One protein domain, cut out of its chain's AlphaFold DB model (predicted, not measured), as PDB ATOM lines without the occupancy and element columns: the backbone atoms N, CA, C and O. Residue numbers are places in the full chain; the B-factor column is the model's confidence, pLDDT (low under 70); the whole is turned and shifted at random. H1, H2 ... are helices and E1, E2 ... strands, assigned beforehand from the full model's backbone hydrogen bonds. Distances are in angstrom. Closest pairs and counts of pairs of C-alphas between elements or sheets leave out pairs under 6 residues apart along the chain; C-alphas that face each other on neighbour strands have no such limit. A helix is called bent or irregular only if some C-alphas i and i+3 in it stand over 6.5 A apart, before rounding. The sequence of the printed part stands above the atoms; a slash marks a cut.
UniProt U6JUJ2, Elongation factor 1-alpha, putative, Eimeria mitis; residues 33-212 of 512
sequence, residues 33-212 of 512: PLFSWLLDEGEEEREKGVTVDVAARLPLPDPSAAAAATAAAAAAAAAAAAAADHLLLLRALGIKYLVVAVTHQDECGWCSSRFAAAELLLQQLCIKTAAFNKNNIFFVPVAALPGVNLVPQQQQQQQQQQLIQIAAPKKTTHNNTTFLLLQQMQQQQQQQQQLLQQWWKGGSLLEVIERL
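Overview. This is residues 33 to 212 of the 512 residues of the protein "Elongation factor 1-alpha, putative" of Eimeria mitis (UniProt U6JUJ2). What does the model look like? A small parallel pair of strands, E1 and E2, makes the core between H3 on one side and the short H6 on the other, with H2 meeting one end of H3. From this core the helical hairpin H4 and H5 reaches away as an arm that makes much of the length, while H1 lies off on its own. What is it made of? The printed part has 180 residues, with six named helices and two named strands in the order H1 H2 E1 H3 E2 H4 H5 H6, mostly helix, the sheet's order being E1, E2, parallel. How spread out is it? It is only just compact, close to loose, with a radius of gyration of the C-alphas of 19.0 A, and elongated, spanning 61 by 40 by 39 A.

Along the chain. Where are the strands? E1 is residues 98 to 102, 12.6 A long from C-alpha 98 at (168.441, 121.578, 80.232), and E2 is residues 137 to 141, 13.4 A long. Where are the helices? H3 is residues 112 to 130, 26.1 A; H2 is residues 69 to 92, 33.3 A; H6 is residues 205 to 211, ending at C-alpha 211 at (165.361, 117.781, 68.979); and H1 is residues 43 to 48, beginning at C-alpha 43 at (151.489, 103.466, 99.764). H4 is residues 153 to 166, 20.0 A, and H5 is residues 173 to 197, 37.2 A. H5 is neither bent nor irregular, but only just: C-alphas 174 and 177 are 6.0 A apart.

Arrangement. How do the strands pair? E1 and E2 are parallel neighbours at 21 degrees, with N 100 and O 138 2.8 A apart, within hydrogen-bond range. E1, H3 and E2 form a strand-helix-strand unit, two parallel strands joined through a helix, with a right-handed crossover. What is near the sheet? The closest C-alphas of H3 and E2 are those of Glu 119 and Phe 139, 6.9 A, and of E2 and H6 those of Val 140 and Leu 205, 6.3 A. How do the helices meet? H2 with residues 84 to 91 touches residues 125 to 130 of H3, closest at the C-alphas of Leu 88 and Ala 130, 5.2 A, at a steep tilt of 50 degrees, the same way. H4 and H5 form a helical hairpin and touch, closest at the C-alphas of Ile 164 and Phe 179, 6.5 A, at a shallow tilt of 10 degrees, opposite ways. H1 touches no helix. Are the helix backbones complete? Every O i to N i+4 pair is within hydrogen-bond range in H1, H2, H3, H4 and H6, and 19 of 21 are in H5.

Size, cuts and confidence. How far does it reach? The two C-alphas farthest apart are those of Lys 128 and Lys 171, 61.1 A, and the printed part has no cut. Which links are long? Those from H1 to H2 and from E2 to H4 are long; in the first, residues 63 to 68 stand free. Where is confidence low? The mean pLDDT of the printed part is 72.6, and residues 33 to 82 and 169 to 176 are under 70.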
ATOM      1  N   PRO A  33     145.893 114.164  93.461       56.12
ATOM      2  CA  PRO A  33     145.963 114.291  92.008       56.12
ATOM      3  C   PRO A  33     146.100 112.919  91.324       56.12
ATOM      4  O   PRO A  33     147.134 112.265  91.403       56.12
ATOM      5  N   LEU A  34     145.075 112.523  90.562       59.41
ATOM      6  CA  LEU A  34     144.969 111.236  89.844       59.41
ATOM      7  C   LEU A  34     146.157 110.862  88.931       59.41
ATOM      8  O   LEU A  34     146.267 109.703  88.538       59.41
ATOM      9  N   PHE A  35     147.007 111.822  88.554       61.94
ATOM     10  CA  PHE A  35     148.134 111.600  87.646       61.94
ATOM     11  C   PHE A  35     149.446 111.216  88.349       61.94
ATOM     12  O   PHE A  35     150.249 110.536  87.716       61.94
ATOM     13  N   SER A  36     149.673 111.593  89.619       62.19
ATOM     14  CA  SER A  36     150.897 111.177  90.336       62.19
ATOM     15  C   SER A  36     150.848 109.687  90.675       62.19
ATOM     16  O   SER A  36     151.805 108.964  90.428       62.19
ATOM     17  N   TRP A  37     149.663 109.199  91.063       64.00
ATOM     18  CA  TRP A  37     149.353 107.798  91.386       64.00
ATOM     19  C   TRP A  37     149.678 106.771  90.286       64.00
ATOM     20  O   TRP A  37     149.613 105.570  90.541       64.00
ATOM     21  N   LEU A  38     149.978 107.211  89.058       60.69
ATOM     22  CA  LEU A  38     150.462 106.338  87.985       60.69
ATOM     23  C   LEU A  38     151.944 105.956  88.157       60.69
ATOM     24  O   LEU A  38     152.360 104.936  87.617       60.69
ATOM     25  N   LEU A  39     152.716 106.787  88.862       57.91
ATOM     26  CA  LEU A  39     154.149 106.628  89.124       57.91
ATOM     27  C   LEU A  39     154.450 106.419  90.616       57.91
ATOM     28  O   LEU A  39     155.433 105.761  90.931       57.91
ATOM     29  N   ASP A  40     153.599 106.928  91.516       64.56
ATOM     30  CA  ASP A  40     153.652 106.608  92.945       64.56
ATOM     31  C   ASP A  40     153.312 105.114  93.114       64.56
ATOM     32  O   ASP A  40     152.139 104.730  93.017       64.56
ATOM     33  N   GLU A  41     154.302 104.245  93.332       59.56
ATOM     34  CA  GLU A  41     154.068 102.815  93.600       59.56
ATOM     35  C   GLU A  41     153.904 102.539  95.100       59.56
ATOM     36  O   GLU A  41     153.104 101.674  95.472       59.56
ATOM     37  N   GLY A  42     154.581 103.308  95.962       59.06
ATOM     38  CA  GLY A  42     154.513 103.157  97.414       59.06
ATOM     39  C   GLY A  42     153.221 103.704  98.029       59.06
ATOM     40  O   GLY A  42     152.754 104.791  97.689       59.06
ATOM     41  N   GLU A  43     152.659 102.987  99.008       61.59
ATOM     42  CA  GLU A  43     151.489 103.466  99.764       61.59
ATOM     43  C   GLU A  43     151.801 104.769 100.519       61.59
ATOM     44  O   GLU A  43     150.997 105.698 100.488       61.59
ATOM     45  N   GLU A  44     153.007 104.907 101.083       59.72
ATOM     46  CA  GLU A  44     153.436 106.141 101.753       59.72
ATOM     47  C   GLU A  44     153.516 107.360 100.816       59.72
ATOM     48  O   GLU A  44     153.210 108.474 101.240       59.72
ATOM     49  N   GLU A  45     153.918 107.173  99.554       60.50
ATOM     50  CA  GLU A  45     153.984 108.251  98.552       60.50
ATOM     51  C   GLU A  45     152.568 108.731  98.205       60.50
ATOM     52  O   GLU A  45     152.277 109.932  98.208       60.50
ATOM     53  N   ARG A  46     151.655 107.768  98.012       64.31
ATOM     54  CA  ARG A  46     150.232 107.998  97.720       64.31
ATOM     55  C   ARG A  46     149.482 108.663  98.873       64.31
ATOM     56  O   ARG A  46     148.624 109.505  98.608       64.31
ATOM     57  N   GLU A  47     149.784 108.300 100.120       58.75
ATOM     58  CA  GLU A  47     149.189 108.905 101.319       58.75
ATOM     59  C   GLU A  47     149.715 110.318 101.586       58.75
ATOM     60  O   GLU A  47     148.945 111.205 101.954       58.75
ATOM     61  N   LYS A  48     151.016 110.554 101.383       57.44
ATOM     62  CA  LYS A  48     151.630 111.873 101.599       57.44
ATOM     63  C   LYS A  48     151.350 112.836 100.440       57.44
ATOM     64  O   LYS A  48     151.423 114.048 100.637       57.44
ATOM     65  N   GLY A  49     151.013 112.323  99.253       53.62
ATOM     66  CA  GLY A  49     150.780 113.125  98.046       53.62
ATOM     67  C   GLY A  49     152.047 113.821  97.539       53.62
ATOM     68  O   GLY A  49     151.962 114.875  96.910       53.62
ATOM     69  N   VAL A  50     153.211 113.254  97.864       48.06
ATOM     70  CA  VAL A  50     154.543 113.773  97.545       48.06
ATOM     71  C   VAL A  50     155.359 112.611  96.991       48.06
ATOM     72  O   VAL A  50     155.720 111.701  97.736       48.06
ATOM     73  N   THR A  51     155.661 112.669  95.694       46.66
ATOM     74  CA  THR A  51     156.713 111.858  95.070       46.66
ATOM     75  C   THR A  51     158.029 112.081  95.809       46.66
ATOM     76  O   THR A  51     158.369 113.221  96.127       46.66
ATOM     77  N   VAL A  52     158.833 111.033  96.005       40.19
ATOM     78  CA  VAL A  52     160.192 111.160  96.583       40.19
ATOM     79  C   VAL A  52     161.186 111.841  95.608       40.19
ATOM     80  O   VAL A  52     162.369 111.990  95.908       40.19
ATOM     81  N   ASP A  53     160.701 112.337  94.464       33.62
ATOM     82  CA  ASP A  53     161.455 113.096  93.464       33.62
ATOM     83  C   ASP A  53     160.819 114.473  93.165       33.62
ATOM     84  O   ASP A  53     159.641 114.722  93.445       33.62
ATOM     85  N   VAL A  54     161.629 115.413  92.671       35.50
ATOM     86  CA  VAL A  54     161.504 116.830  93.060       35.50
ATOM     87  C   VAL A  54     160.836 117.741  92.029       35.50
ATOM     88  O   VAL A  54     161.305 117.916  90.905       35.50
ATOM     89  N   ALA A  55     159.814 118.465  92.496       31.23
ATOM     90  CA  ALA A  55     159.193 119.589  91.800       31.23
ATOM     91  C   ALA A  55     159.204 120.858  92.674       31.23
ATOM     92  O   ALA A  55     158.589 120.907  93.738       31.23
ATOM     93  N   ALA A  56     159.863 121.920  92.203       35.25
ATOM     94  CA  ALA A  56     159.873 123.223  92.868       35.25
ATOM     95  C   ALA A  56     158.789 124.149  92.284       35.25
ATOM     96  O   ALA A  56     158.949 124.698  91.192       35.25
ATOM     97  N   ARG A  57     157.685 124.367  93.015       37.59
ATOM     98  CA  ARG A  57     156.666 125.364  92.638       37.59
ATOM     99  C   ARG A  57     157.136 126.757  93.049       37.59
ATOM    100  O   ARG A  57     156.993 127.125  94.208       37.59
ATOM    101  N   LEU A  58     157.644 127.540  92.100       39.47
ATOM    102  CA  LEU A  58     157.874 128.978  92.277       39.47
ATOM    103  C   LEU A  58     156.538 129.735  92.139       39.47
ATOM    104  O   LEU A  58     155.988 129.771  91.036       39.47
ATOM    105  N   PRO A  59     156.002 130.368  93.199       37.75
ATOM    106  CA  PRO A  59     154.950 131.364  93.063       37.75
ATOM    107  C   PRO A  59     155.495 132.549  92.262       37.75
ATOM    108  O   PRO A  59     156.469 133.192  92.661       37.75
ATOM    109  N   LEU A  60     154.873 132.842  91.121       40.22
ATOM    110  CA  LEU A  60     155.138 134.080  90.393       40.22
ATOM    111  C   LEU A  60     154.525 135.251  91.181       40.22
ATOM    112  O   LEU A  60     153.405 135.108  91.670       40.22
ATOM    113  N   PRO A  61     155.205 136.404  91.303       38.84
ATOM    114  CA  PRO A  61     154.677 137.532  92.061       38.84
ATOM    115  C   PRO A  61     153.424 138.107  91.387       38.84
ATOM    116  O   PRO A  61     153.486 138.597  90.258       38.84
ATOM    117  N   ASP A  62     152.292 138.073  92.093       38.19
ATOM    118  CA  ASP A  62     151.066 138.755  91.680       38.19
ATOM    119  C   ASP A  62     151.107 140.230  92.141       38.19
ATOM    120  O   ASP A  62     151.356 140.499  93.320       38.19
ATOM    121  N   PRO A  63     150.855 141.213  91.256       42.94
ATOM    122  CA  PRO A  63     151.126 142.629  91.536       42.94
ATOM    123  C   PRO A  63     150.116 143.332  92.466       42.94
ATOM    124  O   PRO A  63     150.239 144.536  92.678       42.94
ATOM    125  N   SER A  64     149.104 142.636  93.001       43.31
ATOM    126  CA  SER A  64     147.932 143.259  93.648       43.31
ATOM    127  C   SER A  64     147.752 142.992  95.151       43.31
ATOM    128  O   SER A  64     146.850 143.577  95.748       43.31
ATOM    129  N   ALA A  65     148.575 142.151  95.794       40.94
ATOM    130  CA  ALA A  65     148.336 141.698  97.175       40.94
ATOM    131  C   ALA A  65     149.576 141.784  98.091       40.94
ATOM    132  O   ALA A  65     150.202 140.778  98.423       40.94
ATOM    133  N   ALA A  66     149.901 142.992  98.567       38.34
ATOM    134  CA  ALA A  66     151.110 143.270  99.359       38.34
ATOM    135  C   ALA A  66     151.264 142.444 100.659       38.34
ATOM    136  O   ALA A  66     152.388 142.180 101.077       38.34
ATOM    137  N   ALA A  67     150.165 142.005 101.287       35.09
ATOM    138  CA  ALA A  67     150.204 141.201 102.516       35.09
ATOM    139  C   ALA A  67     150.347 139.684 102.267       35.09
ATOM    140  O   ALA A  67     150.915 138.978 103.095       35.09
ATOM    141  N   ALA A  68     149.873 139.178 101.122       37.06
ATOM    142  CA  ALA A  68     150.112 137.792 100.706       37.06
ATOM    143  C   ALA A  68     151.513 137.621 100.086       37.06
ATOM    144  O   ALA A  68     152.091 136.534 100.129       37.06
ATOM    145  N   ALA A  69     152.076 138.710  99.550       35.94
ATOM    146  CA  ALA A  69     153.369 138.730  98.878       35.94
ATOM    147  C   ALA A  69     154.543 138.280  99.761       35.94
ATOM    148  O   ALA A  69     155.463 137.672  99.234       35.94
ATOM    149  N   THR A  70     154.542 138.511 101.079       42.00
ATOM    150  CA  THR A  70     155.646 138.076 101.962       42.00
ATOM    151  C   THR A  70     155.655 136.567 102.203       42.00
ATOM    152  O   THR A  70     156.710 135.944 102.107       42.00
ATOM    153  N   ALA A  71     154.492 135.950 102.437       38.09
ATOM    154  CA  ALA A  71     154.376 134.495 102.552       38.09
ATOM    155  C   ALA A  71     154.626 133.799 101.200       38.09
ATOM    156  O   ALA A  71     155.354 132.806 101.135       38.09
ATOM    157  N   ALA A  72     154.095 134.359 100.107       37.50
ATOM    158  CA  ALA A  72     154.356 133.870  98.755       37.50
ATOM    159  C   ALA A  72     155.833 134.032  98.353       37.50
ATOM    160  O   ALA A  72     156.391 133.118  97.754       37.50
ATOM    161  N   ALA A  73     156.499 135.130  98.726       40.06
ATOM    162  CA  ALA A  73     157.926 135.336  98.478       40.06
ATOM    163  C   ALA A  73     158.811 134.412  99.326       40.06
ATOM    164  O   ALA A  73     159.830 133.948  98.829       40.06
ATOM    165  N   ALA A  74     158.425 134.091 100.565       40.03
ATOM    166  CA  ALA A  74     159.126 133.091 101.373       40.03
ATOM    167  C   ALA A  74     159.006 131.684 100.755       40.03
ATOM    168  O   ALA A  74     160.009 130.985 100.617       40.03
ATOM    169  N   ALA A  75     157.810 131.300 100.295       42.66
ATOM    170  CA  ALA A  75     157.607 130.060  99.545       42.66
ATOM    171  C   ALA A  75     158.362 130.063  98.199       42.66
ATOM    172  O   ALA A  75     158.955 129.052  97.827       42.66
ATOM    173  N   ALA A  76     158.415 131.204  97.502       46.50
ATOM    174  CA  ALA A  76     159.208 131.386  96.286       46.50
ATOM    175  C   ALA A  76     160.708 131.260  96.543       46.50
ATOM    176  O   ALA A  76     161.395 130.607  95.767       46.50
ATOM    177  N   ALA A  77     161.218 131.832  97.634       50.31
ATOM    178  CA  ALA A  77     162.617 131.720  98.023       50.31
ATOM    179  C   ALA A  77     162.980 130.276  98.404       50.31
ATOM    180  O   ALA A  77     164.012 129.778  97.963       50.31
ATOM    181  N   ALA A  78     162.112 129.573  99.139       51.25
ATOM    182  CA  ALA A  78     162.305 128.160  99.472       51.25
ATOM    183  C   ALA A  78     162.282 127.260  98.222       51.25
ATOM    184  O   ALA A  78     163.163 126.420  98.045       51.25
ATOM    185  N   ALA A  79     161.330 127.474  97.307       58.72
ATOM    186  CA  ALA A  79     161.287 126.769  96.029       58.72
ATOM    187  C   ALA A  79     162.475 127.135  95.117       58.72
ATOM    188  O   ALA A  79     163.002 126.267  94.427       58.72
ATOM    189  N   ALA A  80     162.949 128.385  95.143       60.69
ATOM    190  CA  ALA A  80     164.144 128.813  94.418       60.69
ATOM    191  C   ALA A  80     165.420 128.185  94.991       60.69
ATOM    192  O   ALA A  80     166.297 127.824  94.215       60.69
ATOM    193  N   ALA A  81     165.512 128.010  96.313       63.72
ATOM    194  CA  ALA A  81     166.613 127.309  96.967       63.72
ATOM    195  C   ALA A  81     166.617 125.813  96.604       63.72
ATOM    196  O   ALA A  81     167.639 125.301  96.155       63.72
ATOM    197  N   ALA A  82     165.462 125.141  96.669       69.81
ATOM    198  CA  ALA A  82     165.331 123.756  96.211       69.81
ATOM    199  C   ALA A  82     165.678 123.608  94.715       69.81
ATOM    200  O   ALA A  82     166.438 122.721  94.331       69.81
ATOM    201  N   ALA A  83     165.195 124.516  93.859       71.69
ATOM    202  CA  ALA A  83     165.556 124.539  92.441       71.69
ATOM    203  C   ALA A  83     167.055 124.818  92.218       71.69
ATOM    204  O   ALA A  83     167.649 124.248  91.303       71.69
ATOM    205  N   ALA A  84     167.680 125.663  93.043       75.62
ATOM    206  CA  ALA A  84     169.104 125.971  92.979       75.62
ATOM    207  C   ALA A  84     169.966 124.742  93.306       75.62
ATOM    208  O   ALA A  84     170.836 124.403  92.502       75.62
ATOM    209  N   ASP A  85     169.678 124.034  94.403       76.94
ATOM    210  CA  ASP A  85     170.348 122.775  94.763       76.94
ATOM    211  C   ASP A  85     170.202 121.726  93.649       76.94
ATOM    212  O   ASP A  85     171.159 121.033  93.298       76.94
ATOM    213  N   HIS A  86     169.025 121.654  93.024       76.94
ATOM    214  CA  HIS A  86     168.760 120.727  91.926       76.94
ATOM    215  C   HIS A  86     169.528 121.078  90.652       76.94
ATOM    216  O   HIS A  86     170.177 120.212  90.068       76.94
ATOM    217  N   LEU A  87     169.544 122.344  90.233       79.44
ATOM    218  CA  LEU A  87     170.357 122.797  89.098       79.44
ATOM    219  C   LEU A  87     171.851 122.554  89.331       79.44
ATOM    220  O   LEU A  87     172.583 122.208  88.403       79.44
ATOM    221  N   LEU A  88     172.289 122.694  90.578       78.88
ATOM    222  CA  LEU A  88     173.662 122.454  90.980       78.88
ATOM    223  C   LEU A  88     174.026 120.962  90.943       78.88
ATOM    224  O   LEU A  88     175.097 120.604  90.447       78.88
ATOM    225  N   LEU A  89     173.105 120.086  91.356       81.81
ATOM    226  CA  LEU A  89     173.217 118.636  91.196       81.81
ATOM    227  C   LEU A  89     173.255 118.224  89.713       81.81
ATOM    228  O   LEU A  89     174.115 117.441  89.312       81.81
ATOM    229  N   LEU A  90     172.388 118.795  88.870       81.56
ATOM    230  CA  LEU A  90     172.378 118.548  87.420       81.56
ATOM    231  C   LEU A  90     173.707 118.977  86.763       81.56
ATOM    232  O   LEU A  90     174.237 118.269  85.899       81.56
ATOM    233  N   ARG A  91     174.293 120.099  87.210       77.19
ATOM    234  CA  ARG A  91     175.620 120.566  86.773       77.19
ATOM    235  C   ARG A  91     176.739 119.637  87.249       77.19
ATOM    236  O   ARG A  91     177.615 119.313  86.446       77.19
ATOM    237  N   ALA A  92     176.693 119.166  88.496       76.50
ATOM    238  CA  ALA A  92     177.634 118.185  89.044       76.50
ATOM    239  C   ALA A  92     177.629 116.867  88.247       76.50
ATOM    240  O   ALA A  92     178.688 116.355  87.868       76.50
ATOM    241  N   LEU A  93     176.437 116.371  87.904       76.75
ATOM    242  CA  LEU A  93     176.232 115.196  87.050       76.75
ATOM    243  C   LEU A  93     176.684 115.405  85.592       76.75
ATOM    244  O   LEU A  93     176.860 114.429  84.866       76.75
ATOM    245  N   GLY A  94     176.944 116.648  85.170       72.88
ATOM    246  CA  GLY A  94     177.516 116.965  83.858       72.88
ATOM    247  C   GLY A  94     176.508 117.070  82.724       72.88
ATOM    248  O   GLY A  94     176.887 116.946  81.561       72.88
ATOM    249  N   ILE A  95     175.234 117.285  83.047       78.06
ATOM    250  CA  ILE A  95     174.177 117.430  82.050       78.06
ATOM    251  C   ILE A  95     174.458 118.685  81.214       78.06
ATOM    252  O   ILE A  95     174.640 119.776  81.754       78.06
ATOM    253  N   LYS A  96     174.548 118.531  79.888       75.62
ATOM    254  CA  LYS A  96     174.900 119.635  78.976       75.62
ATOM    255  C   LYS A  96     173.697 120.451  78.521       75.62
ATOM    256  O   LYS A  96     173.874 121.631  78.228       75.62
ATOM    257  N   TYR A  97     172.523 119.825  78.444       81.31
ATOM    258  CA  TYR A  97     171.272 120.400  77.950       81.31
ATOM    259  C   TYR A  97     170.205 120.345  79.036       81.31
ATOM    260  O   TYR A  97     170.024 119.306  79.667       81.31
ATOM    261  N   LEU A  98     169.492 121.450  79.231       83.81
ATOM    262  CA  LEU A  98     168.441 121.578  80.232       83.81
ATOM    263  C   LEU A  98     167.136 121.976  79.540       83.81
ATOM    264  O   LEU A  98     167.090 122.977  78.831       83.81
ATOM    265  N   VAL A  99     166.068 121.215  79.769       84.88
ATOM    266  CA  VAL A  99     164.716 121.575  79.325       84.88
ATOM    267  C   VAL A  99     163.906 121.943  80.560       84.88
ATOM    268  O   VAL A  99     163.777 121.141  81.482       84.88
ATOM    269  N   VAL A 100     163.391 123.169  80.593       84.94
ATOM    270  CA  VAL A 100     162.650 123.737  81.720       84.94
ATOM    271  C   VAL A 100     161.190 123.895  81.311       84.94
ATOM    272  O   VAL A 100     160.826 124.801  80.560       84.94
ATOM    273  N   ALA A 101     160.347 122.995  81.810       84.31
ATOM    274  CA  ALA A 101     158.907 123.054  81.612       84.31
ATOM    275  C   ALA A 101     158.281 124.034  82.621       84.31
ATOM    276  O   ALA A 101     158.258 123.772  83.823       84.31
ATOM    277  N   VAL A 102     157.774 125.171  82.142       84.88
ATOM    278  CA  VAL A 102     157.087 126.173  82.969       84.88
ATOM    279  C   VAL A 102     155.618 125.769  83.080       84.88
ATOM    280  O   VAL A 102     154.862 125.885  82.119       84.88
ATOM    281  N   THR A 103     155.233 125.241  84.242       83.44
ATOM    282  CA  THR A 103     153.907 124.667  84.517       83.44
ATOM    283  C   THR A 103     152.860 125.733  84.908       83.44
ATOM    284  O   THR A 103     153.155 126.932  84.932       83.44
ATOM    285  N   HIS A 104     151.615 125.308  85.184       78.44
ATOM    286  CA  HIS A 104     150.490 126.145  85.660       78.44
ATOM    287  C   HIS A 104     150.161 127.380  84.782       78.44
ATOM    288  O   HIS A 104     149.649 128.394  85.261       78.44
ATOM    289  N   GLN A 105     150.444 127.320  83.475       78.62
ATOM    290  CA  GLN A 105     150.155 128.430  82.551       78.62
ATOM    291  C   GLN A 105     148.652 128.653  82.315       78.62
ATOM    292  O   GLN A 105     148.242 129.746  81.921       78.62
ATOM    293  N   ASP A 106     147.829 127.648  82.609       79.19
ATOM    294  CA  ASP A 106     146.371 127.688  82.559       79.19
ATOM    295  C   ASP A 106     145.755 128.565  83.662       79.19
ATOM    296  O   ASP A 106     144.877 129.371  83.354       79.19
ATOM    297  N   GLU A 107     146.275 128.521  84.898       80.12
ATOM    298  CA  GLU A 107     145.909 129.467  85.979       80.12
ATOM    299  C   GLU A 107     146.200 130.928  85.574       80.12
ATOM    300  O   GLU A 107     145.516 131.862  85.986       80.12
ATOM    301  N   CYS A 108     147.216 131.124  84.729       76.06
ATOM    302  CA  CYS A 108     147.691 132.427  84.268       76.06
ATOM    303  C   CYS A 108     147.005 132.930  82.985       76.06
ATOM    304  O   CYS A 108     147.425 133.961  82.448       76.06
ATOM    305  N   GLY A 109     146.024 132.196  82.445       81.62
ATOM    306  CA  GLY A 109     145.373 132.523  81.172       81.62
ATOM    307  C   GLY A 109     146.329 132.555  79.970       81.62
ATOM    308  O   GLY A 109     146.076 133.288  79.019       81.62
ATOM    309  N   TRP A 110     147.439 131.807  80.021       85.62
ATOM    310  CA  TRP A 110     148.498 131.782  79.000       85.62
ATOM    311  C   TRP A 110     149.111 133.160  78.682       85.62
ATOM    312  O   TRP A 110     149.466 133.450  77.541       85.62
ATOM    313  N   CYS A 111     149.261 134.026  79.688       85.75
ATOM    314  CA  CYS A 111     149.843 135.358  79.517       85.75
ATOM    315  C   CYS A 111     151.348 135.323  79.163       85.75
ATOM    316  O   CYS A 111     152.196 135.078  80.023       85.75
ATOM    317  N   SER A 112     151.689 135.684  77.918       89.19
ATOM    318  CA  SER A 112     153.075 135.747  77.416       89.19
ATOM    319  C   SER A 112     154.012 136.620  78.274       89.19
ATOM    320  O   SER A 112     155.163 136.255  78.493       89.19
ATOM    321  N   SER A 113     153.513 137.723  78.848       87.12
ATOM    322  CA  SER A 113     154.301 138.594  79.739       87.12
ATOM    323  C   SER A 113     154.731 137.884  81.033       87.12
ATOM    324  O   SER A 113     155.889 137.987  81.443       87.12
ATOM    325  N   ARG A 114     153.839 137.085  81.648       84.12
ATOM    326  CA  ARG A 114     154.183 136.276  82.833       84.12
ATOM    327  C   ARG A 114     155.195 135.184  82.491       84.12
ATOM    328  O   ARG A 114     156.114 134.961  83.275       84.12
ATOM    329  N   PHE A 115     155.054 134.548  81.326       87.94
ATOM    330  CA  PHE A 115     156.021 133.565  80.842       87.94
ATOM    331  C   PHE A 115     157.407 134.192  80.628       87.94
ATOM    332  O   PHE A 115     158.383 133.687  81.173       87.94
ATOM    333  N   ALA A 116     157.499 135.334  79.937       87.69
ATOM    334  CA  ALA A 116     158.765 136.034  79.705       87.69
ATOM    335  C   ALA A 116     159.442 136.491  81.016       87.69
ATOM    336  O   ALA A 116     160.661 136.400  81.159       87.69
ATOM    337  N   ALA A 117     158.661 136.937  82.008       84.62
ATOM    338  CA  ALA A 117     159.181 137.258  83.336       84.62
ATOM    339  C   ALA A 117     159.723 136.012  84.068       84.62
ATOM    340  O   ALA A 117     160.804 136.065  84.658       84.62
ATOM    341  N   ALA A 118     159.005 134.884  84.000       81.94
ATOM    342  CA  ALA A 118     159.444 133.610  84.569       81.94
ATOM    343  C   ALA A 118     160.723 133.088  83.889       81.94
ATOM    344  O   ALA A 118     161.663 132.691  84.577       81.94
ATOM    345  N   GLU A 119     160.784 133.150  82.558       85.94
ATOM    346  CA  GLU A 119     161.946 132.780  81.747       85.94
ATOM    347  C   GLU A 119     163.186 133.587  82.148       85.94
ATOM    348  O   GLU A 119     164.221 132.997  82.453       85.94
ATOM    349  N   LEU A 120     163.090 134.918  82.247       86.88
ATOM    350  CA  LEU A 120     164.219 135.762  82.652       86.88
ATOM    351  C   LEU A 120     164.724 135.445  84.068       86.88
ATOM    352  O   LEU A 120     165.938 135.407  84.288       86.88
ATOM    353  N   LEU A 121     163.824 135.200  85.027       84.38
ATOM    354  CA  LEU A 121     164.198 134.836  86.398       84.38
ATOM    355  C   LEU A 121     164.879 133.460  86.451       84.38
ATOM    356  O   LEU A 121     165.962 133.331  87.026       84.38
ATOM    357  N   LEU A 122     164.288 132.451  85.806       82.31
ATOM    358  CA  LEU A 122     164.831 131.093  85.747       82.31
ATOM    359  C   LEU A 122     166.162 131.042  84.991       82.31
ATOM    360  O   LEU A 122     167.099 130.386  85.446       82.31
ATOM    361  N   GLN A 123     166.289 131.770  83.880       84.25
ATOM    362  CA  GLN A 123     167.530 131.870  83.118       84.25
ATOM    363  C   GLN A 123     168.637 132.525  83.955       84.25
ATOM    364  O   GLN A 123     169.758 132.015  83.989       84.25
ATOM    365  N   GLN A 124     168.339 133.608  84.686       84.25
ATOM    366  CA  GLN A 124     169.303 134.202  85.616       84.25
ATOM    367  C   GLN A 124     169.727 133.225  86.715       84.25
ATOM    368  O   GLN A 124     170.915 133.174  87.029       84.25
ATOM    369  N   LEU A 125     168.797 132.449  87.276       81.06
ATOM    370  CA  LEU A 125     169.081 131.452  88.312       81.06
ATOM    371  C   LEU A 125     169.984 130.331  87.759       81.06
ATOM    372  O   LEU A 125     171.034 130.049  88.335       81.06
ATOM    373  N   CYS A 126     169.670 129.776  86.583       79.25
ATOM    374  CA  CYS A 126     170.487 128.749  85.918       79.25
ATOM    375  C   CYS A 126     171.928 129.213  85.633       79.25
ATOM    376  O   CYS A 126     172.873 128.437  85.789       79.25
ATOM    377  N   ILE A 127     172.110 130.477  85.231       81.44
ATOM    378  CA  ILE A 127     173.436 131.053  84.962       81.44
ATOM    379  C   ILE A 127     174.187 131.339  86.268       81.44
ATOM    380  O   ILE A 127     175.347 130.956  86.393       81.44
ATOM    381  N   LYS A 128     173.548 132.012  87.237       79.00
ATOM    382  CA  LYS A 128     174.191 132.456  88.487       79.00
ATOM    383  C   LYS A 128     174.566 131.287  89.400       79.00
ATOM    384  O   LYS A 128     175.650 131.306  89.972       79.00
ATOM    385  N   THR A 129     173.690 130.292  89.532       73.62
ATOM    386  CA  THR A 129     173.889 129.161  90.452       73.62
ATOM    387  C   THR A 129     174.774 128.075  89.847       73.62
ATOM    388  O   THR A 129     175.661 127.559  90.519       73.62
ATOM    389  N   ALA A 130     174.534 127.713  88.584       70.00
ATOM    390  CA  ALA A 130     175.072 126.487  87.991       70.00
ATOM    391  C   ALA A 130     175.891 126.710  86.702       70.00
ATOM    392  O   ALA A 130     176.377 125.746  86.111       70.00
ATOM    393  N   ALA A 131     176.087 127.966  86.278       75.56
ATOM    394  CA  ALA A 131     176.904 128.346  85.121       75.56
ATOM    395  C   ALA A 131     176.537 127.619  83.806       75.56
ATOM    396  O   ALA A 131     177.404 127.337  82.976       75.56
ATOM    397  N   PHE A 132     175.252 127.312  83.600       78.56
ATOM    398  CA  PHE A 132     174.781 126.699  82.355       78.56
ATOM    399  C   PHE A 132     174.887 127.662  81.160       78.56
ATOM    400  O   PHE A 132     174.606 128.860  81.261       78.56
ATOM    401  N   ASN A 133     175.238 127.117  79.991       80.56
ATOM    402  CA  ASN A 133     175.259 127.867  78.735       80.56
ATOM    403  C   ASN A 133     173.836 128.249  78.313       80.56
ATOM    404  O   ASN A 133     172.997 127.369  78.135       80.56
ATOM    405  N   LYS A 134     173.594 129.540  78.047       82.38
ATOM    406  CA  LYS A 134     172.288 130.061  77.590       82.38
ATOM    407  C   LYS A 134     171.700 129.283  76.409       82.38
ATOM    408  O   LYS A 134     170.510 129.006  76.403       82.38
ATOM    409  N   ASN A 135     172.543 128.900  75.449       83.75
ATOM    410  CA  ASN A 135     172.140 128.212  74.217       83.75
ATOM    411  C   ASN A 135     171.675 126.761  74.440       83.75
ATOM    412  O   ASN A 135     171.124 126.157  73.527       83.75
ATOM    413  N   ASN A 136     171.926 126.198  75.625       82.69
ATOM    414  CA  ASN A 136     171.605 124.814  75.962       82.69
ATOM    415  C   ASN A 136     170.402 124.703  76.917       82.69
ATOM    416  O   ASN A 136     170.102 123.601  77.381       82.69
ATOM    417  N   ILE A 137     169.755 125.826  77.249       84.69
ATOM    418  CA  ILE A 137     168.575 125.879  78.113       84.69
ATOM    419  C   ILE A 137     167.358 126.163  77.231       84.69
ATOM    420  O   ILE A 137     167.315 127.187  76.551       84.69
ATOM    421  N   PHE A 138     166.367 125.276  77.262       86.19
ATOM    422  CA  PHE A 138     165.132 125.399  76.490       86.19
ATOM    423  C   PHE A 138     163.943 125.552  77.436       86.19
ATOM    424  O   PHE A 138     163.667 124.653  78.227       86.19
ATOM    425  N   PHE A 139     163.230 126.672  77.351       88.44
ATOM    426  CA  PHE A 139     162.014 126.914  78.129       88.44
ATOM    427  C   PHE A 139     160.782 126.493  77.326       88.44
ATOM    428  O   PHE A 139     160.689 126.792  76.138       88.44
ATOM    429  N   VAL A 140     159.835 125.799  77.963       89.06
ATOM    430  CA  VAL A 140     158.595 125.333  77.319       89.06
ATOM    431  C   VAL A 140     157.400 125.626  78.235       89.06
ATOM    432  O   VAL A 140     157.376 125.112  79.353       89.06
ATOM    433  N   PRO A 141     156.396 126.417  77.813       90.31
ATOM    434  CA  PRO A 141     155.169 126.609  78.580       90.31
ATOM    435  C   PRO A 141     154.313 125.341  78.499       90.31
ATOM    436  O   PRO A 141     154.025 124.863  77.403       90.31
ATOM    437  N   VAL A 142     153.889 124.792  79.635       86.50
ATOM    438  CA  VAL A 142     153.060 123.577  79.693       86.50
ATOM    439  C   VAL A 142     151.944 123.708  80.729       86.50
ATOM    440  O   VAL A 142     152.053 124.452  81.705       86.50
ATOM    441  N   ALA A 143     150.881 122.926  80.558       85.44
ATOM    442  CA  ALA A 143     149.850 122.767  81.578       85.44
ATOM    443  C   ALA A 143     149.519 121.277  81.735       85.44
ATOM    444  O   ALA A 143     148.952 120.658  80.838       85.44
ATOM    445  N   ALA A 144     149.913 120.692  82.871       78.56
ATOM    446  CA  ALA A 144     149.899 119.242  83.075       78.56
ATOM    447  C   ALA A 144     148.481 118.658  83.205       78.56
ATOM    448  O   ALA A 144     148.179 117.660  82.558       78.56
ATOM    449  N   LEU A 145     147.599 119.301  83.982       78.31
ATOM    450  CA  LEU A 145     146.212 118.857  84.189       78.31
ATOM    451  C   LEU A 145     145.364 118.843  82.899       78.31
ATOM    452  O   LEU A 145     144.738 117.819  82.628       78.31
ATOM    453  N   PRO A 146     145.335 119.914  82.080       78.88
ATOM    454  CA  PRO A 146     144.665 119.883  80.779       78.88
ATOM    455  C   PRO A 146     145.501 119.164  79.706       78.88
ATOM    456  O   PRO A 146     144.981 118.848  78.640       78.88
ATOM    457  N   GLY A 147     146.790 118.902  79.951       82.31
ATOM    458  CA  GLY A 147     147.706 118.207  79.043       82.31
ATOM    459  C   GLY A 147     148.243 119.046  77.873       82.31
ATOM    460  O   GLY A 147     148.725 118.481  76.894       82.31
ATOM    461  N   VAL A 148     148.141 120.375  77.928       86.38
ATOM    462  CA  VAL A 148     148.499 121.272  76.812       86.38
ATOM    463  C   VAL A 148     150.022 121.362  76.641       86.38
ATOM    464  O   VAL A 148     150.760 121.509  77.618       86.38
ATOM    465  N   ASN A 149     150.469 121.320  75.381       87.00
ATOM    466  CA  ASN A 149     151.865 121.443  74.933       87.00
ATOM    467  C   ASN A 149     152.839 120.323  75.368       87.00
ATOM    468  O   ASN A 149     154.057 120.494  75.299       87.00
ATOM    469  N   LEU A 150     152.332 119.160  75.793       86.88
ATOM    470  CA  LEU A 150     153.169 118.020  76.202       86.88
ATOM    471  C   LEU A 150     153.668 117.168  75.017       86.88
ATOM    472  O   LEU A 150     154.806 116.708  75.016       86.88
ATOM    473  N   VAL A 151     152.808 116.967  74.018       87.19
ATOM    474  CA  VAL A 151     152.955 116.037  72.880       87.19
ATOM    475  C   VAL A 151     152.600 116.801  71.592       87.19
ATOM    476  O   VAL A 151     151.795 117.733  71.683       87.19
ATOM    477  N   PRO A 152     153.133 116.446  70.401       86.94
ATOM    478  CA  PRO A 152     152.729 117.070  69.144       86.94
ATOM    479  C   PRO A 152     151.210 117.112  68.986       86.94
ATOM    480  O   PRO A 152     150.527 116.100  69.169       86.94
ATOM    481  N   GLN A 153     150.680 118.273  68.592       84.06
ATOM    482  CA  GLN A 153     149.236 118.529  68.529       84.06
ATOM    483  C   GLN A 153     148.473 117.449  67.738       84.06
ATOM    484  O   GLN A 153     147.405 117.009  68.159       84.06
ATOM    485  N   GLN A 154     149.034 116.980  66.618       84.94
ATOM    486  CA  GLN A 154     148.436 115.933  65.787       84.94
ATOM    487  C   GLN A 154     148.302 114.594  66.533       84.94
ATOM    488  O   GLN A 154     147.235 113.981  66.514       84.94
ATOM    489  N   GLN A 155     149.355 114.155  67.227       85.69
ATOM    490  CA  GLN A 155     149.356 112.913  68.004       85.69
ATOM    491  C   GLN A 155     148.409 113.016  69.211       85.69
ATOM    492  O   GLN A 155     147.656 112.083  69.492       85.69
ATOM    493  N   GLN A 156     148.379 114.172  69.878       84.69
ATOM    494  CA  GLN A 156     147.453 114.448  70.977       84.69
ATOM    495  C   GLN A 156     145.980 114.397  70.530       84.69
ATOM    496  O   GLN A 156     145.151 113.767  71.194       84.69
ATOM    497  N   GLN A 157     145.649 115.005  69.387       84.62
ATOM    498  CA  GLN A 157     144.297 114.956  68.818       84.62
ATOM    499  C   GLN A 157     143.886 113.526  68.439       84.62
ATOM    500  O   GLN A 157     142.769 113.114  68.752       84.62
ATOM    501  N   GLN A 158     144.786 112.748  67.826       86.31
ATOM    502  CA  GLN A 158     144.535 111.343  67.477       86.31
ATOM    503  C   GLN A 158     144.222 110.488  68.713       86.31
ATOM    504  O   GLN A 158     143.231 109.758  68.714       86.31
ATOM    505  N   GLN A 159     145.010 110.616  69.788       83.94
ATOM    506  CA  GLN A 159     144.782 109.881  71.038       83.94
ATOM    507  C   GLN A 159     143.406 110.190  71.649       83.94
ATOM    508  O   GLN A 159     142.696 109.281  72.075       83.94
ATOM    509  N   GLN A 160     142.974 111.454  71.642       82.00
ATOM    510  CA  GLN A 160     141.647 111.824  72.146       82.00
ATOM    511  C   GLN A 160     140.509 111.321  71.262       82.00
ATOM    512  O   GLN A 160     139.506 110.840  71.780       82.00
ATOM    513  N   GLN A 161     140.658 111.397  69.938       84.94
ATOM    514  CA  GLN A 161     139.672 110.841  69.010       84.94
ATOM    515  C   GLN A 161     139.512 109.330  69.226       84.94
ATOM    516  O   GLN A 161     138.385 108.844  69.287       84.94
ATOM    517  N   GLN A 162     140.613 108.599  69.437       84.19
ATOM    518  CA  GLN A 162     140.580 107.178  69.799       84.19
ATOM    519  C   GLN A 162     139.875 106.939  71.145       84.19
ATOM    520  O   GLN A 162     139.009 106.071  71.225       84.19
ATOM    521  N   LEU A 163     140.173 107.725  72.187       81.06
ATOM    522  CA  LEU A 163     139.499 107.614  73.489       81.06
ATOM    523  C   LEU A 163     137.984 107.853  73.384       81.06
ATOM    524  O   LEU A 163     137.206 107.086  73.949       81.06
ATOM    525  N   ILE A 164     137.558 108.865  72.623       82.62
ATOM    526  CA  ILE A 164     136.141 109.183  72.387       82.62
ATOM    527  C   ILE A 164     135.452 108.073  71.574       82.62
ATOM    528  O   ILE A 164     134.328 107.693  71.896       82.62
ATOM    529  N   GLN A 165     136.127 107.487  70.576       81.88
ATOM    530  CA  GLN A 165     135.620 106.328  69.825       81.88
ATOM    531  C   GLN A 165     135.479 105.074  70.706       81.88
ATOM    532  O   GLN A 165     134.490 104.353  70.592       81.88
ATOM    533  N   ILE A 166     136.429 104.820  71.611       82.44
ATOM    534  CA  ILE A 166     136.375 103.696  72.563       82.44
ATOM    535  C   ILE A 166     135.259 103.905  73.599       82.44
ATOM    536  O   ILE A 166     134.566 102.950  73.958       82.44
ATOM    537  N   ALA A 167     135.061 105.144  74.056       73.38
ATOM    538  CA  ALA A 167     134.005 105.530  74.991       73.38
ATOM    539  C   ALA A 167     132.618 105.701  74.339       73.38
ATOM    540  O   ALA A 167     131.644 105.955  75.052       73.38
ATOM    541  N   ALA A 168     132.505 105.563  73.012       73.81
ATOM    542  CA  ALA A 168     131.250 105.736  72.290       73.81
ATOM    543  C   ALA A 168     130.148 104.800  72.841       73.81
ATOM    544  O   ALA A 168     130.396 103.615  73.105       73.81
ATOM    545  N   PRO A 169     128.916 105.302  73.043       64.06
ATOM    546  CA  PRO A 169     127.957 104.651  73.926       64.06
ATOM    547  C   PRO A 169     127.346 103.369  73.343       64.06
ATOM    548  O   PRO A 169     126.342 103.372  72.630       64.06
ATOM    549  N   LYS A 170     127.893 102.219  73.750       59.28
ATOM    550  CA  LYS A 170     127.278 100.898  73.539       59.28
ATOM    551  C   LYS A 170     126.097 100.676  74.497       59.28
ATOM    552  O   LYS A 170     126.245  99.978  75.493       59.28
ATOM    553  N   LYS A 171     124.939 101.279  74.192       54.06
ATOM    554  CA  LYS A 171     123.591 101.034  74.775       54.06
ATOM    555  C   LYS A 171     123.430 101.045  76.316       54.06
ATOM    556  O   LYS A 171     122.351 100.709  76.793       54.06
ATOM    557  N   THR A 172     124.427 101.448  77.105       56.09
ATOM    558  CA  THR A 172     124.339 101.496  78.578       56.09
ATOM    559  C   THR A 172     124.487 102.920  79.117       56.09
ATOM    560  O   THR A 172     125.401 103.658  78.746       56.09
ATOM    561  N   THR A 173     123.597 103.305  80.036       56.88
ATOM    562  CA  THR A 173     123.445 104.679  80.560       56.88
ATOM    563  C   THR A 173     124.735 105.258  81.155       56.88
ATOM    564  O   THR A 173     125.011 106.446  81.018       56.88
ATOM    565  N   HIS A 174     125.565 104.402  81.756       56.09
ATOM    566  CA  HIS A 174     126.815 104.755  82.439       56.09
ATOM    567  C   HIS A 174     127.973 105.134  81.484       56.09
ATOM    568  O   HIS A 174     128.980 105.694  81.920       56.09
ATOM    569  N   ASN A 175     127.850 104.837  80.182       59.06
ATOM    570  CA  ASN A 175     128.827 105.260  79.172       59.06
ATOM    571  C   ASN A 175     128.569 106.698  78.683       59.06
ATOM    572  O   ASN A 175     129.521 107.395  78.344       59.06
ATOM    573  N   ASN A 176     127.314 107.171  78.701       69.06
ATOM    574  CA  ASN A 176     126.957 108.515  78.226       69.06
ATOM    575  C   ASN A 176     127.606 109.629  79.064       69.06
ATOM    576  O   ASN A 176     128.087 110.610  78.503       69.06
ATOM    577  N   THR A 177     127.662 109.477  80.392       77.06
ATOM    578  CA  THR A 177     128.302 110.458  81.290       77.06
ATOM    579  C   THR A 177     129.808 110.550  81.048       77.06
ATOM    580  O   THR A 177     130.348 111.646  80.934       77.06
ATOM    581  N   THR A 178     130.475 109.406  80.889       75.81
ATOM    582  CA  THR A 178     131.905 109.327  80.552       75.81
ATOM    583  C   THR A 178     132.209 109.945  79.186       75.81
ATOM    584  O   THR A 178     133.173 110.693  79.051       75.81
ATOM    585  N   PHE A 179     131.377 109.667  78.178       82.38
ATOM    586  CA  PHE A 179     131.515 110.232  76.836       82.38
ATOM    587  C   PHE A 179     131.387 111.765  76.843       82.38
ATOM    588  O   PHE A 179     132.244 112.451  76.289       82.38
ATOM    589  N   LEU A 180     130.370 112.306  77.528       83.62
ATOM    590  CA  LEU A 180     130.174 113.753  77.675       83.62
ATOM    591  C   LEU A 180     131.338 114.426  78.416       83.62
ATOM    592  O   LEU A 180     131.792 115.486  77.992       83.62
ATOM    593  N   LEU A 181     131.865 113.799  79.474       84.44
ATOM    594  CA  LEU A 181     133.022 114.321  80.206       84.44
ATOM    595  C   LEU A 181     134.280 114.371  79.325       84.44
ATOM    596  O   LEU A 181     134.961 115.394  79.291       84.44
ATOM    597  N   LEU A 182     134.565 113.310  78.561       82.81
ATOM    598  CA  LEU A 182     135.687 113.290  77.613       82.81
ATOM    599  C   LEU A 182     135.537 114.363  76.522       82.81
ATOM    600  O   LEU A 182     136.518 115.017  76.166       82.81
ATOM    601  N   GLN A 183     134.316 114.585  76.030       86.31
ATOM    602  CA  GLN A 183     134.019 115.641  75.060       86.31
ATOM    603  C   GLN A 183     134.234 117.045  75.653       86.31
ATOM    604  O   GLN A 183     134.843 117.896  75.003       86.31
ATOM    605  N   GLN A 184     133.800 117.282  76.895       87.25
ATOM    606  CA  GLN A 184     134.024 118.544  77.607       87.25
ATOM    607  C   GLN A 184     135.521 118.803  77.847       87.25
ATOM    608  O   GLN A 184     136.008 119.900  77.569       87.25
ATOM    609  N   MET A 185     136.269 117.793  78.306       82.12
ATOM    610  CA  MET A 185     137.720 117.895  78.510       82.12
ATOM    611  C   MET A 185     138.460 118.212  77.204       82.12
ATOM    612  O   MET A 185     139.359 119.054  77.195       82.12
ATOM    613  N   GLN A 186     138.056 117.598  76.086       84.94
ATOM    614  CA  GLN A 186     138.605 117.915  74.766       84.94
ATOM    615  C   GLN A 186     138.349 119.377  74.370       84.94
ATOM    616  O   GLN A 186     139.273 120.047  73.909       84.94
ATOM    617  N   GLN A 187     137.129 119.894  74.560       88.06
ATOM    618  CA  GLN A 187     136.811 121.296  74.255       88.06
ATOM    619  C   GLN A 187     137.645 122.269  75.102       88.06
ATOM    620  O   GLN A 187     138.229 123.208  74.561       88.06
ATOM    621  N   GLN A 188     137.759 122.011  76.409       86.38
ATOM    622  CA  GLN A 188     138.566 122.825  77.322       86.38
ATOM    623  C   GLN A 188     140.046 122.839  76.910       86.38
ATOM    624  O   GLN A 188     140.668 123.902  76.875       86.38
ATOM    625  N   GLN A 189     140.608 121.682  76.547       86.00
ATOM    626  CA  GLN A 189     141.989 121.613  76.075       86.00
ATOM    627  C   GLN A 189     142.175 122.371  74.753       86.00
ATOM    628  O   GLN A 189     143.131 123.133  74.622       86.00
ATOM    629  N   GLN A 190     141.265 122.213  73.784       88.31
ATOM    630  CA  GLN A 190     141.333 122.931  72.506       88.31
ATOM    631  C   GLN A 190     141.296 124.452  72.703       88.31
ATOM    632  O   GLN A 190     142.089 125.160  72.086       88.31
ATOM    633  N   GLN A 191     140.441 124.952  73.600       90.19
ATOM    634  CA  GLN A 191     140.378 126.373  73.943       90.19
ATOM    635  C   GLN A 191     141.715 126.881  74.509       90.19
ATOM    636  O   GLN A 191     142.227 127.912  74.075       90.19
ATOM    637  N   GLN A 192     142.322 126.148  75.444       87.94
ATOM    638  CA  GLN A 192     143.623 126.520  76.007       87.94
ATOM    639  C   GLN A 192     144.765 126.425  74.984       87.94
ATOM    640  O   GLN A 192     145.638 127.292  74.946       87.94
ATOM    641  N   GLN A 193     144.736 125.421  74.106       88.31
ATOM    642  CA  GLN A 193     145.700 125.267  73.017       88.31
ATOM    643  C   GLN A 193     145.626 126.436  72.018       88.31
ATOM    644  O   GLN A 193     146.669 126.880  71.535       88.31
ATOM    645  N   GLN A 194     144.427 126.969  71.749       90.25
ATOM    646  CA  GLN A 194     144.238 128.179  70.940       90.25
ATOM    647  C   GLN A 194     144.831 129.421  71.618       90.25
ATOM    648  O   GLN A 194     145.506 130.198  70.948       90.25
ATOM    649  N   LEU A 195     144.631 129.602  72.932       90.75
ATOM    650  CA  LEU A 195     145.223 130.719  73.686       90.75
ATOM    651  C   LEU A 195     146.759 130.692  73.636       90.75
ATOM    652  O   LEU A 195     147.385 131.721  73.392       90.75
ATOM    653  N   LEU A 196     147.367 129.510  73.791       89.56
ATOM    654  CA  LEU A 196     148.812 129.330  73.644       89.56
ATOM    655  C   LEU A 196     149.295 129.697  72.224       89.56
ATOM    656  O   LEU A 196     150.268 130.437  72.074       89.56
ATOM    657  N   GLN A 197     148.597 129.236  71.182       89.06
ATOM    658  CA  GLN A 197     148.973 129.447  69.773       89.06
ATOM    659  C   GLN A 197     148.942 130.911  69.307       89.06
ATOM    660  O   GLN A 197     149.553 131.233  68.288       89.06
ATOM    661  N   GLN A 198     148.276 131.812  70.037       91.44
ATOM    662  CA  GLN A 198     148.257 133.243  69.705       91.44
ATOM    663  C   GLN A 198     149.651 133.887  69.773       91.44
ATOM    664  O   GLN A 198     149.922 134.836  69.038       91.44
ATOM    665  N   TRP A 199     150.538 133.376  70.633       92.06
ATOM    666  CA  TRP A 199     151.873 133.942  70.856       92.06
ATOM    667  C   TRP A 199     153.001 132.906  70.806       92.06
ATOM    668  O   TRP A 199     154.103 133.229  70.359       92.06
ATOM    669  N   TRP A 200     152.752 131.660  71.221       91.44
ATOM    670  CA  TRP A 200     153.758 130.602  71.211       91.44
ATOM    671  C   TRP A 200     153.832 129.912  69.848       91.44
ATOM    672  O   TRP A 200     152.864 129.322  69.370       91.44
ATOM    673  N   LYS A 201     155.023 129.958  69.243       86.44
ATOM    674  CA  LYS A 201     155.361 129.290  67.972       86.44
ATOM    675  C   LYS A 201     156.423 128.194  68.138       86.44
ATOM    676  O   LYS A 201     156.939 127.689  67.143       86.44
ATOM    677  N   GLY A 202     156.797 127.873  69.377       86.06
ATOM    678  CA  GLY A 202     157.720 126.780  69.673       86.06
ATOM    679  C   GLY A 202     157.040 125.415  69.568       86.06
ATOM    680  O   GLY A 202     155.814 125.318  69.547       86.06
ATOM    681  N   GLY A 203     157.845 124.355  69.530       86.25
ATOM    682  CA  GLY A 203     157.334 122.984  69.571       86.25
ATOM    683  C   GLY A 203     156.757 122.589  70.933       86.25
ATOM    684  O   GLY A 203     156.896 123.312  71.927       86.25
ATOM    685  N   SER A 204     156.150 121.404  70.965       89.62
ATOM    686  CA  SER A 204     155.747 120.726  72.201       89.62
ATOM    687  C   SER A 204     156.947 120.245  73.029       89.62
ATOM    688  O   SER A 204     158.059 120.109  72.513       89.62
ATOM    689  N   LEU A 205     156.726 119.952  74.315       87.94
ATOM    690  CA  LEU A 205     157.762 119.447  75.224       87.94
ATOM    691  C   LEU A 205     158.463 118.198  74.661       87.94
ATOM    692  O   LEU A 205     159.691 118.135  74.671       87.94
ATOM    693  N   LEU A 206     157.697 117.244  74.120       86.44
ATOM    694  CA  LEU A 206     158.250 116.043  73.492       86.44
ATOM    695  C   LEU A 206     159.132 116.375  72.276       86.44
ATOM    696  O   LEU A 206     160.244 115.866  72.199       86.44
ATOM    697  N   GLU A 207     158.714 117.274  71.378       87.00
ATOM    698  CA  GLU A 207     159.567 117.671  70.245       87.00
ATOM    699  C   GLU A 207     160.852 118.372  70.690       87.00
ATOM    700  O   GLU A 207     161.880 118.257  70.027       87.00
ATOM    701  N   VAL A 208     160.804 119.158  71.769       86.25
ATOM    702  CA  VAL A 208     162.000 119.816  72.313       86.25
ATOM    703  C   VAL A 208     162.978 118.765  72.837       86.25
ATOM    704  O   VAL A 208     164.167 118.866  72.548       86.25
ATOM    705  N   ILE A 209     162.479 117.725  73.514       85.00
ATOM    706  CA  ILE A 209     163.275 116.577  73.972       85.00
ATOM    707  C   ILE A 209     163.827 115.767  72.784       85.00
ATOM    708  O   ILE A 209     164.999 115.400  72.797       85.00
ATOM    709  N   GLU A 210     163.032 115.524  71.739       83.50
ATOM    710  CA  GLU A 210     163.454 114.789  70.533       83.50
ATOM    711  C   GLU A 210     164.450 115.565  69.655       83.50
ATOM    712  O   GLU A 210     165.283 114.953  68.986       83.50
ATOM    713  N   ARG A 211     164.391 116.905  69.661       84.00
ATOM    714  CA  ARG A 211     165.361 117.781  68.979       84.00
ATOM    715  C   ARG A 211     166.694 117.900  69.710       84.00
ATOM    716  O   ARG A 211     167.652 118.375  69.097       84.00
ATOM    717  N   LEU A 212     166.782 117.514  70.987       81.19
ATOM    718  CA  LEU A 212     168.077 117.457  71.658       81.19
ATOM    719  C   LEU A 212     168.973 116.468  70.905       81.19
ATOM    720  O   LEU A 212     168.531 115.354  70.605       81.19
TER     721      LEU A 212